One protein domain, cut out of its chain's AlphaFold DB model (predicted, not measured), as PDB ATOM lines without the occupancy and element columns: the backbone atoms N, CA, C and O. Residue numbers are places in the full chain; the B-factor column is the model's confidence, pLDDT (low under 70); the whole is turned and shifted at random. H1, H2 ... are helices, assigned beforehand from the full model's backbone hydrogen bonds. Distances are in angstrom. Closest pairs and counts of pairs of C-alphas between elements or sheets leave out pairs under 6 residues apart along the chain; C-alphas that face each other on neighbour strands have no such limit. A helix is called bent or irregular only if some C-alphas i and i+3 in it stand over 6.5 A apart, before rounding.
ATOM      1  N   ARG A   2      28.442 -39.487 -24.519       79.88
ATOM      2  CA  ARG A   2      27.127 -39.586 -23.840       79.88
ATOM      3  C   ARG A   2      26.644 -41.033 -23.660       79.88
ATOM      4  O   ARG A   2      26.312 -41.429 -22.558       79.88
ATOM      5  N   GLU A   3      26.697 -41.833 -24.724       82.19
ATOM      6  CA  GLU A   3      26.338 -43.263 -24.675       82.19
ATOM      7  C   GLU A   3      27.211 -44.045 -23.680       82.19
ATOM      8  O   GLU A   3      26.697 -44.807 -22.872       82.19
ATOM      9  N   GLN A   4      28.519 -43.765 -23.658       81.06
ATOM     10  CA  GLN A   4      29.467 -44.406 -22.744       81.06
ATOM     11  C   GLN A   4      29.192 -44.076 -21.269       81.06
ATOM     12  O   GLN A   4      29.344 -44.940 -20.410       81.06
ATOM     13  N   LEU A   5      28.796 -42.834 -20.971       81.31
ATOM     14  CA  LEU A   5      28.409 -42.432 -19.618       81.31
ATOM     15  C   LEU A   5      27.141 -43.151 -19.161       81.31
ATOM     16  O   LEU A   5      27.109 -43.636 -18.034       81.31
ATOM     17  N   ASN A   6      26.144 -43.281 -20.040       81.12
ATOM     18  CA  ASN A   6      24.916 -44.014 -19.731       81.12
ATOM     19  C   ASN A   6      25.219 -45.490 -19.425       81.12
ATOM     20  O   ASN A   6      24.755 -46.010 -18.414       81.12
ATOM     21  N   GLU A   7      26.069 -46.139 -20.227       83.62
ATOM     22  CA  GLU A   7      26.516 -47.517 -19.970       83.62
ATOM     23  C   GLU A   7      27.231 -47.654 -18.617       83.62
ATOM     24  O   GLU A   7      26.955 -48.578 -17.849       83.62
ATOM     25  N   TRP A   8      28.131 -46.723 -18.280       81.62
ATOM     26  CA  TRP A   8      28.823 -46.728 -16.986       81.62
ATOM     27  C   TRP A   8      27.885 -46.435 -15.808       81.62
ATOM     28  O   TRP A   8      28.100 -46.957 -14.711       81.62
ATOM     29  N   GLN A   9      26.837 -45.638 -16.017       77.12
ATOM     30  CA  GLN A   9      25.812 -45.344 -15.015       77.12
ATOM     31  C   GLN A   9      24.870 -46.534 -14.775       77.12
ATOM     32  O   GLN A   9      24.451 -46.782 -13.637       77.12
ATOM     33  N   GLU A  10      24.541 -47.286 -15.827       78.50
ATOM     34  CA  GLU A  10      23.751 -48.519 -15.750       78.50
ATOM     35  C   GLU A  10      24.534 -49.646 -15.068       78.50
ATOM     36  O   GLU A  10      23.994 -50.320 -14.191       78.50
ATOM     37  N   ALA A  11      25.819 -49.791 -15.401       80.00
ATOM     38  CA  ALA A  11      26.705 -50.822 -14.865       80.00
ATOM     39  C   ALA A  11      27.354 -50.474 -13.506       80.00
ATOM     40  O   ALA A  11      28.205 -51.220 -13.036       80.00
ATOM     41  N   ASN A  12      26.969 -49.357 -12.876       77.38
ATOM     42  CA  ASN A  12      27.493 -48.848 -11.596       77.38
ATOM     43  C   ASN A  12      29.009 -48.552 -11.541       77.38
ATOM     44  O   ASN A  12      29.492 -48.153 -10.490       77.38
ATOM     45  N   PHE A  13      29.754 -48.612 -12.650       77.62
ATOM     46  CA  PHE A  13      31.199 -48.308 -12.680       77.62
ATOM     47  C   PHE A  13      31.548 -46.866 -12.281       77.62
ATOM     48  O   PHE A  13      32.697 -46.561 -11.965       77.62
ATOM     49  N   LEU A  14      30.567 -45.957 -12.280       71.94
ATOM     50  CA  LEU A  14      30.781 -44.566 -11.888       71.94
ATOM     51  C   LEU A  14      31.199 -44.379 -10.417       71.94
ATOM     52  O   LEU A  14      31.696 -43.299 -10.094       71.94
ATOM     53  N   SER A  15      31.013 -45.384  -9.551       73.56
ATOM     54  CA  SER A  15      31.419 -45.345  -8.136       73.56
ATOM     55  C   SER A  15      32.927 -45.504  -7.945       73.56
ATOM     56  O   SER A  15      33.476 -45.007  -6.964       73.56
ATOM     57  N   GLU A  16      33.611 -46.124  -8.906       78.62
ATOM     58  CA  GLU A  16      35.055 -46.358  -8.854       78.62
ATOM     59  C   GLU A  16      35.869 -45.153  -9.353       78.62
ATOM     60  O   GLU A  16      37.062 -45.030  -9.063       78.62
ATOM     61  N   PHE A  17      35.245 -44.238 -10.103       80.88
ATOM     62  CA  PHE A  17      35.929 -43.063 -10.631       80.88
ATOM     63  C   PHE A  17      36.044 -41.950  -9.590       80.88
ATOM     64  O   PHE A  17      35.063 -41.515  -8.988       80.88
ATOM     65  N   ALA A  18      37.250 -41.391  -9.478       84.69
ATOM     66  CA  ALA A  18      37.464 -40.153  -8.743       84.69
ATOM     67  C   ALA A  18      36.633 -39.005  -9.344       84.69
ATOM     68  O   ALA A  18      36.477 -38.892 -10.562       84.69
ATOM     69  N   GLU A  19      36.156 -38.102  -8.490       82.75
ATOM     70  CA  GLU A  19      35.287 -36.983  -8.876       82.75
ATOM     71  C   GLU A  19      35.827 -36.115 -10.032       82.75
ATOM     72  O   GLU A  19      35.043 -35.813 -10.935       82.75
ATOM     73  N   PRO A  20      37.135 -35.771 -10.112       87.00
ATOM     74  CA  PRO A  20      37.673 -35.010 -11.244       87.00
ATOM     75  C   PRO A  20      37.571 -35.752 -12.577       87.00
ATOM     76  O   PRO A  20      37.319 -35.146 -13.615       87.00
ATOM     77  N   VAL A  21      37.733 -37.076 -12.555       86.56
ATOM     78  CA  VAL A  21      37.649 -37.913 -13.758       86.56
ATOM     79  C   VAL A  21      36.208 -37.965 -14.257       86.56
ATOM     80  O   VAL A  21      35.971 -37.818 -15.456       86.56
ATOM     81  N   ARG A  22      35.235 -38.077 -13.341       84.38
ATOM     82  CA  ARG A  22      33.807 -37.996 -13.684       84.38
ATOM     83  C   ARG A  22      33.459 -36.647 -14.313       84.38
ATOM     84  O   ARG A  22      32.832 -36.624 -15.365       84.38
ATOM     85  N   ALA A  23      33.931 -35.545 -13.727       85.75
ATOM     86  CA  ALA A  23      33.686 -34.202 -14.252       85.75
ATOM     87  C   ALA A  23      34.237 -34.018 -15.678       85.75
ATOM     88  O   ALA A  23      33.558 -33.454 -16.531       85.75
ATOM     89  N   ILE A  24      35.430 -34.547 -15.975       87.31
ATOM     90  CA  ILE A  24      36.001 -34.502 -17.333       87.31
ATOM     91  C   ILE A  24      35.129 -35.281 -18.324       87.31
ATOM     92  O   ILE A  24      34.871 -34.798 -19.427       87.31
ATOM     93  N   TYR A  25      34.671 -36.480 -17.957       86.94
ATOM     94  CA  TYR A  25      33.824 -37.274 -18.845       86.94
ATOM     95  C   TYR A  25      32.457 -36.630 -19.086       86.94
ATOM     96  O   TYR A  25      31.989 -36.646 -20.225       86.94
ATOM     97  N   GLU A  26      31.866 -36.010 -18.063       85.75
ATOM     98  CA  GLU A  26      30.641 -35.212 -18.186       85.75
ATOM     99  C   GLU A  26      30.836 -34.012 -19.123       85.75
ATOM    100  O   GLU A  26      30.066 -33.840 -20.069       85.75
ATOM    101  N   LEU A  27      31.937 -33.264 -18.981       86.81
ATOM    102  CA  LEU A  27      32.264 -32.151 -19.880       86.81
ATOM    103  C   LEU A  27      32.429 -32.608 -21.335       86.81
ATOM    104  O   LEU A  27      31.901 -31.981 -22.250       86.81
ATOM    105  N   LEU A  28      33.103 -33.737 -21.572       85.88
ATOM    106  CA  LEU A  28      33.241 -34.324 -22.913       85.88
ATOM    107  C   LEU A  28      31.912 -34.840 -23.485       85.88
ATOM    108  O   LEU A  28      31.789 -35.035 -24.697       85.88
ATOM    109  N   SER A  29      30.925 -35.090 -22.627       84.06
ATOM    110  CA  SER A  29      29.558 -35.417 -23.024       84.06
ATOM    111  C   SER A  29      28.757 -34.161 -23.402       84.06
ATOM    112  O   SER A  29      27.745 -34.262 -24.097       84.06
ATOM    113  N   GLY A  30      29.236 -32.975 -23.029       82.06
ATOM    114  CA  GLY A  30      28.569 -31.688 -23.212       82.06
ATOM    115  C   GLY A  30      27.673 -31.283 -22.040       82.06
ATOM    116  O   GLY A  30      26.997 -30.258 -22.132       82.06
ATOM    117  N   ASN A  31      27.672 -32.054 -20.948       83.88
ATOM    118  CA  ASN A  31      27.073 -31.659 -19.679       83.88
ATOM    119  C   ASN A  31      28.117 -30.912 -18.832       83.88
ATOM    120  O   ASN A  31      29.115 -31.489 -18.406       83.88
ATOM    121  N   SER A  32      27.899 -29.619 -18.601       80.19
ATOM    122  CA  SER A  32      28.848 -28.756 -17.887       80.19
ATOM    123  C   SER A  32      28.373 -28.302 -16.509       80.19
ATOM    124  O   SER A  32      29.067 -27.513 -15.877       80.19
ATOM    125  N   CYS A  33      27.189 -28.739 -16.075       78.94
ATOM    126  CA  CYS A  33      26.498 -28.171 -14.920       78.94
ATOM    127  C   CYS A  33      26.585 -29.098 -13.704       78.94
ATOM    128  O   CYS A  33      27.376 -28.873 -12.784       78.94
ATOM    129  N   VAL A  34      25.831 -30.196 -13.737       82.06
ATOM    130  CA  VAL A  34      25.714 -31.121 -12.608       82.06
ATOM    131  C   VAL A  34      26.190 -32.502 -13.026       82.06
ATOM    132  O   VAL A  34      25.671 -33.089 -13.976       82.06
ATOM    133  N   CYS A  35      27.139 -33.051 -12.271       80.31
ATOM    134  CA  CYS A  35      27.443 -34.474 -12.328       80.31
ATOM    135  C   CYS A  35      26.392 -35.212 -11.496       80.31
ATOM    136  O   CYS A  35      26.410 -35.138 -10.261       80.31
ATOM    137  N   GLU A  36      25.466 -35.908 -12.154       77.31
ATOM    138  CA  GLU A  36      24.402 -36.620 -11.452       77.31
ATOM    139  C   GLU A  36      24.959 -37.765 -10.587       77.31
ATOM    140  O   GLU A  36      25.933 -38.455 -10.912       77.31
ATOM    141  N   GLY A  37      24.342 -37.927  -9.420       74.94
ATOM    142  CA  GLY A  37      24.639 -38.991  -8.471       74.94
ATOM    143  C   GLY A  37      23.544 -40.050  -8.487       74.94
ATOM    144  O   GLY A  37      22.409 -39.784  -8.885       74.94
ATOM    145  N   LYS A  38      23.855 -41.251  -7.997       73.50
ATOM    146  CA  LYS A  38      22.895 -42.356  -7.904       73.50
ATOM    147  C   LYS A  38      22.554 -42.605  -6.434       73.50
ATOM    148  O   LYS A  38      23.379 -43.091  -5.660       73.50
ATOM    149  N   LYS A  39      21.328 -42.247  -6.032       58.72
ATOM    150  CA  LYS A  39      20.776 -42.499  -4.688       58.72
ATOM    151  C   LYS A  39      19.790 -43.673  -4.776       58.72
ATOM    152  O   LYS A  39      18.858 -43.615  -5.565       58.72
ATOM    153  N   GLY A  40      19.998 -44.734  -3.989       59.94
ATOM    154  CA  GLY A  40      19.127 -45.930  -3.972       59.94
ATOM    155  C   GLY A  40      19.808 -47.269  -4.295       59.94
ATOM    156  O   GLY A  40      19.127 -48.285  -4.387       59.94
ATOM    157  N   VAL A  41      21.134 -47.281  -4.445       68.38
ATOM    158  CA  VAL A  41      21.972 -48.471  -4.698       68.38
ATOM    159  C   VAL A  41      22.707 -48.855  -3.393       68.38
ATOM    160  O   VAL A  41      22.777 -48.002  -2.492       68.38
ATOM    161  N   PRO A  42      23.198 -50.106  -3.229       67.88
ATOM    162  CA  PRO A  42      24.138 -50.499  -2.176       67.88
ATOM    163  C   PRO A  42      25.163 -49.421  -1.806       67.88
ATOM    164  O   PRO A  42      25.559 -48.618  -2.645       67.88
ATOM    165  N   LEU A  43      25.595 -49.401  -0.538       63.47
ATOM    166  CA  LEU A  43      26.466 -48.345   0.003       63.47
ATOM    167  C   LEU A  43      27.758 -48.157  -0.817       63.47
ATOM    168  O   LEU A  43      28.250 -47.041  -0.910       63.47
ATOM    169  N   GLU A  44      28.254 -49.239  -1.419       64.56
ATOM    170  CA  GLU A  44      29.464 -49.295  -2.252       64.56
ATOM    171  C   GLU A  44      29.299 -48.580  -3.606       64.56
ATOM    172  O   GLU A  44      30.258 -48.032  -4.135       64.56
ATOM    173  N   ASP A  45      28.068 -48.490  -4.114       68.56
ATOM    174  CA  ASP A  45      27.735 -47.906  -5.421       68.56
ATOM    175  C   ASP A  45      27.073 -46.524  -5.301       68.56
ATOM    176  O   ASP A  45      26.588 -45.951  -6.283       68.56
ATOM    177  N   ARG A  46      26.976 -45.983  -4.081       72.62
ATOM    178  CA  ARG A  46      26.360 -44.679  -3.850       72.62
ATOM    179  C   ARG A  46      27.318 -43.581  -4.286       72.62
ATOM    180  O   ARG A  46      28.425 -43.479  -3.771       72.62
ATOM    181  N   ILE A  47      26.833 -42.696  -5.152       76.19
ATOM    182  CA  ILE A  47      27.613 -41.556  -5.628       76.19
ATOM    183  C   ILE A  47      26.850 -40.272  -5.363       76.19
ATOM    184  O   ILE A  47      25.656 -40.170  -5.660       76.19
ATOM    185  N   GLU A  48      27.549 -39.290  -4.807       78.75
ATOM    186  CA  GLU A  48      26.991 -37.970  -4.565       78.75
ATOM    187  C   GLU A  48      26.925 -37.163  -5.864       78.75
ATOM    188  O   GLU A  48      27.824 -37.195  -6.708       78.75
ATOM    189  N   SER A  49      25.814 -36.448  -6.028       82.94
ATOM    190  CA  SER A  49      25.670 -35.440  -7.070       82.94
ATOM    191  C   SER A  49      26.431 -34.194  -6.655       82.94
ATOM    192  O   SER A  49      26.314 -33.772  -5.501       82.94
ATOM    193  N   PHE A  50      27.147 -33.577  -7.585       84.12
ATOM    194  CA  PHE A  50      27.818 -32.317  -7.310       84.12
ATOM    195  C   PHE A  50      27.797 -31.386  -8.518       84.12
ATOM    196  O   PHE A  50      27.807 -31.839  -9.664       84.12
ATOM    197  N   VAL A  51      27.779 -30.083  -8.243       85.31
ATOM    198  CA  VAL A  51      27.925 -29.034  -9.253       85.31
ATOM    199  C   VAL A  51      29.411 -28.858  -9.553       85.31
ATOM    200  O   VAL A  51      30.231 -28.775  -8.634       85.31
ATOM    201  N   ILE A  52      29.778 -28.844 -10.834       84.94
ATOM    202  CA  ILE A  52      31.187 -28.800 -11.254       84.94
ATOM    203  C   ILE A  52      31.855 -27.504 -10.770       84.94
ATOM    204  O   ILE A  52      32.962 -27.547 -10.236       84.94
ATOM    205  N   SER A  53      31.179 -26.362 -10.901       86.38
ATOM    206  CA  SER A  53      31.703 -25.058 -10.477       86.38
ATOM    207  C   SER A  53      32.006 -25.006  -8.978       86.38
ATOM    208  O   SER A  53      33.119 -24.657  -8.591       86.38
ATOM    209  N   GLU A  54      31.070 -25.445  -8.134       84.75
ATOM    210  CA  GLU A  54      31.210 -25.394  -6.676       84.75
ATOM    211  C   GLU A  54      32.317 -26.308  -6.156       84.75
ATOM    212  O   GLU A  54      33.074 -25.934  -5.261       84.75
ATOM    213  N   ARG A  55      32.446 -27.514  -6.722       85.56
ATOM    214  CA  ARG A  55      33.447 -28.484  -6.252       85.56
ATOM    215  C   ARG A  55      34.868 -28.104  -6.605       85.56
ATOM    216  O   ARG A  55      35.773 -28.414  -5.834       85.56
ATOM    217  N   PHE A  56      35.065 -27.467  -7.754       86.38
ATOM    218  CA  PHE A  56      36.386 -27.022  -8.190       86.38
ATOM    219  C   PHE A  56      36.663 -25.552  -7.858       86.38
ATOM    220  O   PHE A  56      37.748 -25.071  -8.176       86.38
ATOM    221  N   GLY A  57      35.728 -24.861  -7.195       85.62
ATOM    222  CA  GLY A  57      35.871 -23.457  -6.810       85.62
ATOM    223  C   GLY A  57      36.040 -22.537  -8.017       85.62
ATOM    224  O   GLY A  57      36.926 -21.688  -8.013       85.62
ATOM    225  N   LEU A  58      35.256 -22.768  -9.072       88.44
ATOM    226  CA  LEU A  58      35.321 -21.988 -10.305       88.44
ATOM    227  C   LEU A  58      34.479 -20.717 -10.190       88.44
ATOM    228  O   LEU A  58      33.327 -20.773  -9.759       88.44
ATOM    229  N   ASP A  59      35.017 -19.599 -10.675       87.75
ATOM    230  CA  ASP A  59      34.264 -18.346 -10.799       87.75
ATOM    231  C   ASP A  59      33.112 -18.504 -11.802       87.75
ATOM    232  O   ASP A  59      33.206 -19.301 -12.744       87.75
ATOM    233  N   TRP A  60      32.062 -17.678 -11.716       89.56
ATOM    234  CA  TRP A  60      30.946 -17.757 -12.674       89.56
ATOM    235  C   TRP A  60      31.406 -17.568 -14.129       89.56
ATOM    236  O   TRP A  60      30.856 -18.181 -15.038       89.56
ATOM    237  N   LYS A  61      32.467 -16.778 -14.362       91.31
ATOM    238  CA  LYS A  61      33.082 -16.578 -15.689       91.31
ATOM    239  C   LYS A  61      33.688 -17.875 -16.224       91.31
ATOM    240  O   LYS A  61      33.559 -18.188 -17.406       91.31
ATOM    241  N   GLN A  62      34.339 -18.640 -15.348       90.50
ATOM    242  CA  GLN A  62      34.912 -19.943 -15.679       90.50
ATOM    243  C   GLN A  62      33.803 -20.982 -15.876       90.50
ATOM    244  O   GLN A  62      33.831 -21.720 -16.860       90.50
ATOM    245  N   ALA A  63      32.789 -20.982 -15.006       90.19
ATOM    246  CA  ALA A  63      31.613 -21.840 -15.120       90.19
ATOM    247  C   ALA A  63      30.833 -21.588 -16.423       90.19
ATOM    248  O   ALA A  63      30.438 -22.545 -17.092       90.19
ATOM    249  N   PHE A  64      30.674 -20.323 -16.829       91.31
ATOM    250  CA  PHE A  64      30.112 -19.930 -18.124       91.31
ATOM    251  C   PHE A  64      31.002 -20.379 -19.289       91.31
ATOM    252  O   PHE A  64      30.506 -20.923 -20.277       91.31
ATOM    253  N   GLY A  65      32.324 -20.233 -19.158       90.69
ATOM    254  CA  GLY A  65      33.293 -20.733 -20.135       90.69
ATOM    255  C   GLY A  65      33.118 -22.225 -20.435       90.69
ATOM    256  O   GLY A  65      33.167 -22.625 -21.598       90.69
ATOM    257  N   LEU A  66      32.813 -23.047 -19.422       89.81
ATOM    258  CA  LEU A  66      32.533 -24.473 -19.630       89.81
ATOM    259  C   LEU A  66      31.334 -24.704 -20.565       89.81
ATOM    260  O   LEU A  66      31.419 -25.562 -21.444       89.81
ATOM    261  N   ARG A  67      30.259 -23.909 -20.444       88.62
ATOM    262  CA  ARG A  67      29.101 -23.989 -21.356       88.62
ATOM    263  C   ARG A  67      29.510 -23.596 -22.765       88.62
ATOM    264  O   ARG A  67      29.197 -24.300 -23.722       88.62
ATOM    265  N   LEU A  68      30.239 -22.487 -22.875       88.75
ATOM    266  CA  LEU A  68      30.669 -21.932 -24.152       88.75
ATOM    267  C   LEU A  68      31.558 -22.903 -24.939       88.75
ATOM    268  O   LEU A  68      31.400 -23.035 -26.151       88.75
ATOM    269  N   TRP A  69      32.489 -23.580 -24.266       88.50
ATOM    270  CA  TRP A  69      33.464 -24.450 -24.926       88.50
ATOM    271  C   TRP A  69      32.999 -25.894 -25.103       88.50
ATOM    272  O   TRP A  69      33.386 -26.522 -26.090       88.50
ATOM    273  N   TYR A  70      32.205 -26.427 -24.169       86.81
ATOM    274  CA  TYR A  70      31.879 -27.856 -24.136       86.81
ATOM    275  C   TYR A  70      30.400 -28.171 -24.382       86.81
ATOM    276  O   TYR A  70      30.104 -29.250 -24.898       86.81
ATOM    277  N   SER A  71      29.473 -27.258 -24.077       84.62
ATOM    278  CA  SER A  71      28.031 -27.532 -24.184       84.62
ATOM    279  C   SER A  71      27.407 -27.096 -25.510       84.62
ATOM    280  O   SER A  71      26.457 -27.736 -25.964       84.62
ATOM    281  N   ILE A  72      27.940 -26.062 -26.170       85.81
ATOM    282  CA  ILE A  72      27.432 -25.620 -27.479       85.81
ATOM    283  C   ILE A  72      28.051 -26.461 -28.616       85.81
ATOM    284  O   ILE A  72      29.253 -26.749 -28.605       85.81
ATOM    285  N   PRO A  73      27.288 -26.834 -29.664       82.25
ATOM    286  CA  PRO A  73      27.872 -27.371 -30.891       82.25
ATOM    287  C   PRO A  73      28.826 -26.369 -31.567       82.25
ATOM    288  O   PRO A  73      28.635 -25.162 -31.504       82.25
ATOM    289  N   ARG A  74      29.797 -26.856 -32.354       77.31
ATOM    290  CA  ARG A  74      30.796 -26.018 -33.069       77.31
ATOM    291  C   ARG A  74      30.223 -24.930 -34.002       77.31
ATOM    292  O   ARG A  74      30.984 -24.101 -34.488       77.31
ATOM    293  N   LYS A  75      28.929 -24.986 -34.323       77.62
ATOM    294  CA  LYS A  75      28.202 -24.012 -35.158       77.62
ATOM    295  C   LYS A  75      27.053 -23.316 -34.410       77.62
ATOM    296  O   LYS A  75      26.251 -22.659 -35.064       77.62
ATOM    297  N   GLY A  76      26.916 -23.537 -33.104       78.38
ATOM    298  CA  GLY A  76      25.875 -22.888 -32.308       78.38
ATOM    299  C   GLY A  76      26.205 -21.422 -32.053       78.38
ATOM    300  O   GLY A  76      27.353 -21.001 -32.219       78.38
ATOM    301  N   ASP A  77      25.183 -20.657 -31.687       86.81
ATOM    302  CA  ASP A  77      25.334 -19.237 -31.396       86.81
ATOM    303  C   ASP A  77      25.745 -19.029 -29.931       86.81
ATOM    304  O   ASP A  77      25.446 -19.845 -29.058       86.81
ATOM    305  N   LEU A  78      26.415 -17.913 -29.641       89.19
ATOM    306  CA  LEU A  78      26.765 -17.532 -28.268       89.19
ATOM    307  C   LEU A  78      25.506 -17.373 -27.400       89.19
ATOM    308  O   LEU A  78      25.527 -17.703 -26.213       89.19
ATOM    309  N   SER A  79      24.406 -16.928 -28.007       89.38
ATOM    310  CA  SER A  79      23.099 -16.775 -27.365       89.38
ATOM    311  C   SER A  79      22.604 -18.072 -26.713       89.38
ATOM    312  O   SER A  79      21.984 -18.026 -25.652       89.38
ATOM    313  N   ASP A  80      22.935 -19.234 -27.288       89.06
ATOM    314  CA  ASP A  80      22.518 -20.535 -26.759       89.06
ATOM    315  C   ASP A  80      23.214 -20.853 -25.424       89.06
ATOM    316  O   ASP A  80      22.567 -21.327 -24.492       89.06
ATOM    317  N   ALA A  81      24.509 -20.537 -25.274       90.62
ATOM    318  CA  ALA A  81      25.199 -20.715 -23.988       90.62
ATOM    319  C   ALA A  81      24.662 -19.791 -22.903       90.62
ATOM    320  O   ALA A  81      24.588 -20.197 -21.745       90.62
ATOM    321  N   VAL A  82      24.317 -18.554 -23.264       91.75
ATOM    322  CA  VAL A  82      23.751 -17.600 -22.306       91.75
ATOM    323  C   VAL A  82      22.405 -18.108 -21.798       91.75
ATOM    324  O   VAL A  82      22.196 -18.115 -20.589       91.75
ATOM    325  N   ARG A  83      21.541 -18.623 -22.684       90.62
ATOM    326  CA  ARG A  83      20.255 -19.222 -22.294       90.62
ATOM    327  C   ARG A  83      20.431 -20.452 -21.411       90.62
ATOM    328  O   ARG A  83      19.801 -20.523 -20.364       90.62
ATOM    329  N   LEU A  84      21.337 -21.364 -21.772       89.75
ATOM    330  CA  LEU A  84      21.635 -22.546 -20.953       89.75
ATOM    331  C   LEU A  84      22.115 -22.160 -19.550       89.75
ATOM    332  O   LEU A  84      21.629 -22.694 -18.559       89.75
ATOM    333  N   PHE A  85      23.036 -21.200 -19.452       90.56
ATOM    334  CA  PHE A  85      23.520 -20.736 -18.155       90.56
ATOM    335  C   PHE A  85      22.422 -20.009 -17.361       90.56
ATOM    336  O   PHE A  85      22.313 -20.185 -16.152       90.56
ATOM    337  N   GLN A  86      21.571 -19.223 -18.025       90.00
ATOM    338  CA  GLN A  86      20.431 -18.564 -17.388       90.00
ATOM    339  C   GLN A  86      19.412 -19.574 -16.837       90.00
ATOM    340  O   GLN A  86      18.904 -19.377 -15.735       90.00
ATOM    341  N   GLU A  87      19.135 -20.655 -17.568       90.19
ATOM    342  CA  GLU A  87      18.281 -21.756 -17.110       90.19
ATOM    343  C   GLU A  87      18.900 -22.503 -15.922       90.19
ATOM    344  O   GLU A  87      18.204 -22.765 -14.942       90.19
ATOM    345  N   ASP A  88      20.204 -22.796 -15.975       89.06
ATOM    346  CA  ASP A  88      20.940 -23.437 -14.879       89.06
ATOM    347  C   ASP A  88      20.869 -22.606 -13.588       89.06
ATOM    348  O   ASP A  88      20.592 -23.138 -12.511       89.06
ATOM    349  N   VAL A  89      21.059 -21.288 -13.699       88.56
ATOM    350  CA  VAL A  89      20.947 -20.353 -12.571       88.56
ATOM    351  C   VAL A  89      19.504 -20.255 -12.065       88.56
ATOM    352  O   VAL A  89      19.282 -20.198 -10.859       88.56
ATOM    353  N   ALA A  90      18.504 -20.259 -12.954       88.06
ATOM    354  CA  ALA A  90      17.090 -20.216 -12.565       88.06
ATOM    355  C   ALA A  90      16.616 -21.503 -11.865       88.06
ATOM    356  O   ALA A  90      15.664 -21.465 -11.088       88.06
ATOM    357  N   GLN A  91      17.266 -22.636 -12.142       88.00
ATOM    358  CA  GLN A  91      17.013 -23.927 -11.496       88.00
ATOM    359  C   GLN A  91      17.850 -24.138 -10.222       88.00
ATOM    360  O   GLN A  91      17.874 -25.256  -9.707       88.00
ATOM    361  N   ASP A  92      18.549 -23.101  -9.741       82.69
ATOM    362  CA  ASP A  92      19.480 -23.151  -8.606       82.69
ATOM    363  C   ASP A  92      20.551 -24.257  -8.753       82.69
ATOM    364  O   ASP A  92      21.004 -24.852  -7.774       82.69
ATOM    365  N   ARG A  93      20.948 -24.566  -9.998       82.69
ATOM    366  CA  ARG A  93      22.011 -25.540 -10.310       82.69
ATOM    367  C   ARG A  93      23.389 -24.901 -10.421       82.69
ATOM    368  O   ARG A  93      24.384 -25.615 -10.408       82.69
ATOM    369  N   GLU A  94      23.441 -23.581 -10.548       85.94
ATOM    370  CA  GLU A  94      24.662 -22.786 -10.628       85.94
ATOM    371  C   GLU A  94      24.538 -21.520  -9.787       85.94
ATOM    372  O   GLU A  94      23.442 -21.003  -9.550       85.94
ATOM    373  N   GLN A  95      25.687 -20.992  -9.373       82.81
ATOM    374  CA  GLN A  95      25.741 -19.745  -8.626       82.81
ATOM    375  C   GLN A  95      25.403 -18.556  -9.527       82.81
ATOM    376  O   GLN A  95      25.799 -18.483 -10.694       82.81
ATOM    377  N   ARG A  96      24.681 -17.588  -8.962       84.88
ATOM    378  CA  ARG A  96      24.358 -16.340  -9.654       84.88
ATOM    379  C   ARG A  96      25.638 -15.539  -9.914       84.88
ATOM    380  O   ARG A  96      26.453 -15.423  -9.001       84.88
ATOM    381  N   PRO A  97      25.802 -14.941 -11.106       88.25
ATOM    382  CA  PRO A  97      26.891 -14.006 -11.373       88.25
ATOM    383  C   PRO A  97      26.828 -12.795 -10.442       88.25
ATOM    384  O   PRO A  97      25.997 -11.902 -10.617       88.25
TER     385      PRO A  97
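This is residues 2 to 97 of the 424 residues of the protein "Nuclear pore complex protein Nup98" of Colletotrichum higginsianum (strain IMI 349063) (UniProt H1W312). Two steeply crossed helices, H4 and H5, make one end of an elongated model; H2 packs on H4 and lies nearer the middle, and H1 folds back on H2 toward the other end. Short H3 packs on residues 60 to 63 of H4, and the long stretch of residues 30 to 51 folds back on itself, with its tip near Leu 43 far from H5. The printed part has 96 residues with five named helices, in the order H1, H2, H3, H4, H5, and no named strand; its class is all helix. It is compact, with a radius of gyration of the C-alphas of 14.0 A, and its C-alphas span 41 by 27 by 20 A.

The longest helix is H5, residues 78 to 90. It touches H4, residues 60 to 71, at a steep tilt of 58 degrees, opposite ways; their closest C-alphas, those of Leu 68 and Ala 81, are 5.6 A apart. H4 is the hub, touching three other helices. With residues 66 to 71 alone it touches H2, residues 19 to 29, at a steep tilt of 50 degrees, the same way; the closest C-alphas are those of Leu 27 and Tyr 70, at 6.1 A. With residues 60 to 63 alone it touches H3, residues 52 to 56; the closest C-alphas are those of Ser 53 and Ala 63, at 5.6 A. H2 and H3 are close but not clearly touching, with the C-alphas of Ala 23 and Ile 52 closest at 6.7 A. H1, residues 2 to 10, forms a helical hairpin with H2, opposite ways at a steep tilt of 43 degrees; the closest C-alphas, those of Arg 2 and Ser 29, are 4.9 A apart. H1 is apart from H3, H4 and H5. The helix packing is mostly crossed: of the three touching pairs with a tilt, 0 are at a shallow tilt. Every O i to N i+4 pair is within hydrogen-bond range in H1, H2, H3 and H5; in H4 it is 7 of 8.

H5 is 18.6 A from first to last C-alpha and ends at C-alpha 90, (17.090, -20.216, -12.565). H4 is 15.4 A long; it is neither bent nor irregular, but only just: C-alphas 68 and 71 are 6.2 A apart. H2 is 15.3 A long, H1 12.5 A and H3 6.3 A. H1 begins at C-alpha 2, (27.127, -39.586, -23.840), and H4 begins at C-alpha 60, (30.946, -17.757, -12.674).

The two C-alphas farthest apart, those of Leu 43 and Asp 77, are 42.8 A from each other. The printed part has no cut. The link from H2 to H3 is long, with 22 residues; within it residues 34 to 35 pair antiparallel with residues 50 to 51. The link from H3 to H4 is tight. The mean pLDDT of the printed part is 82.8, and residues 39 to 45 are under 70.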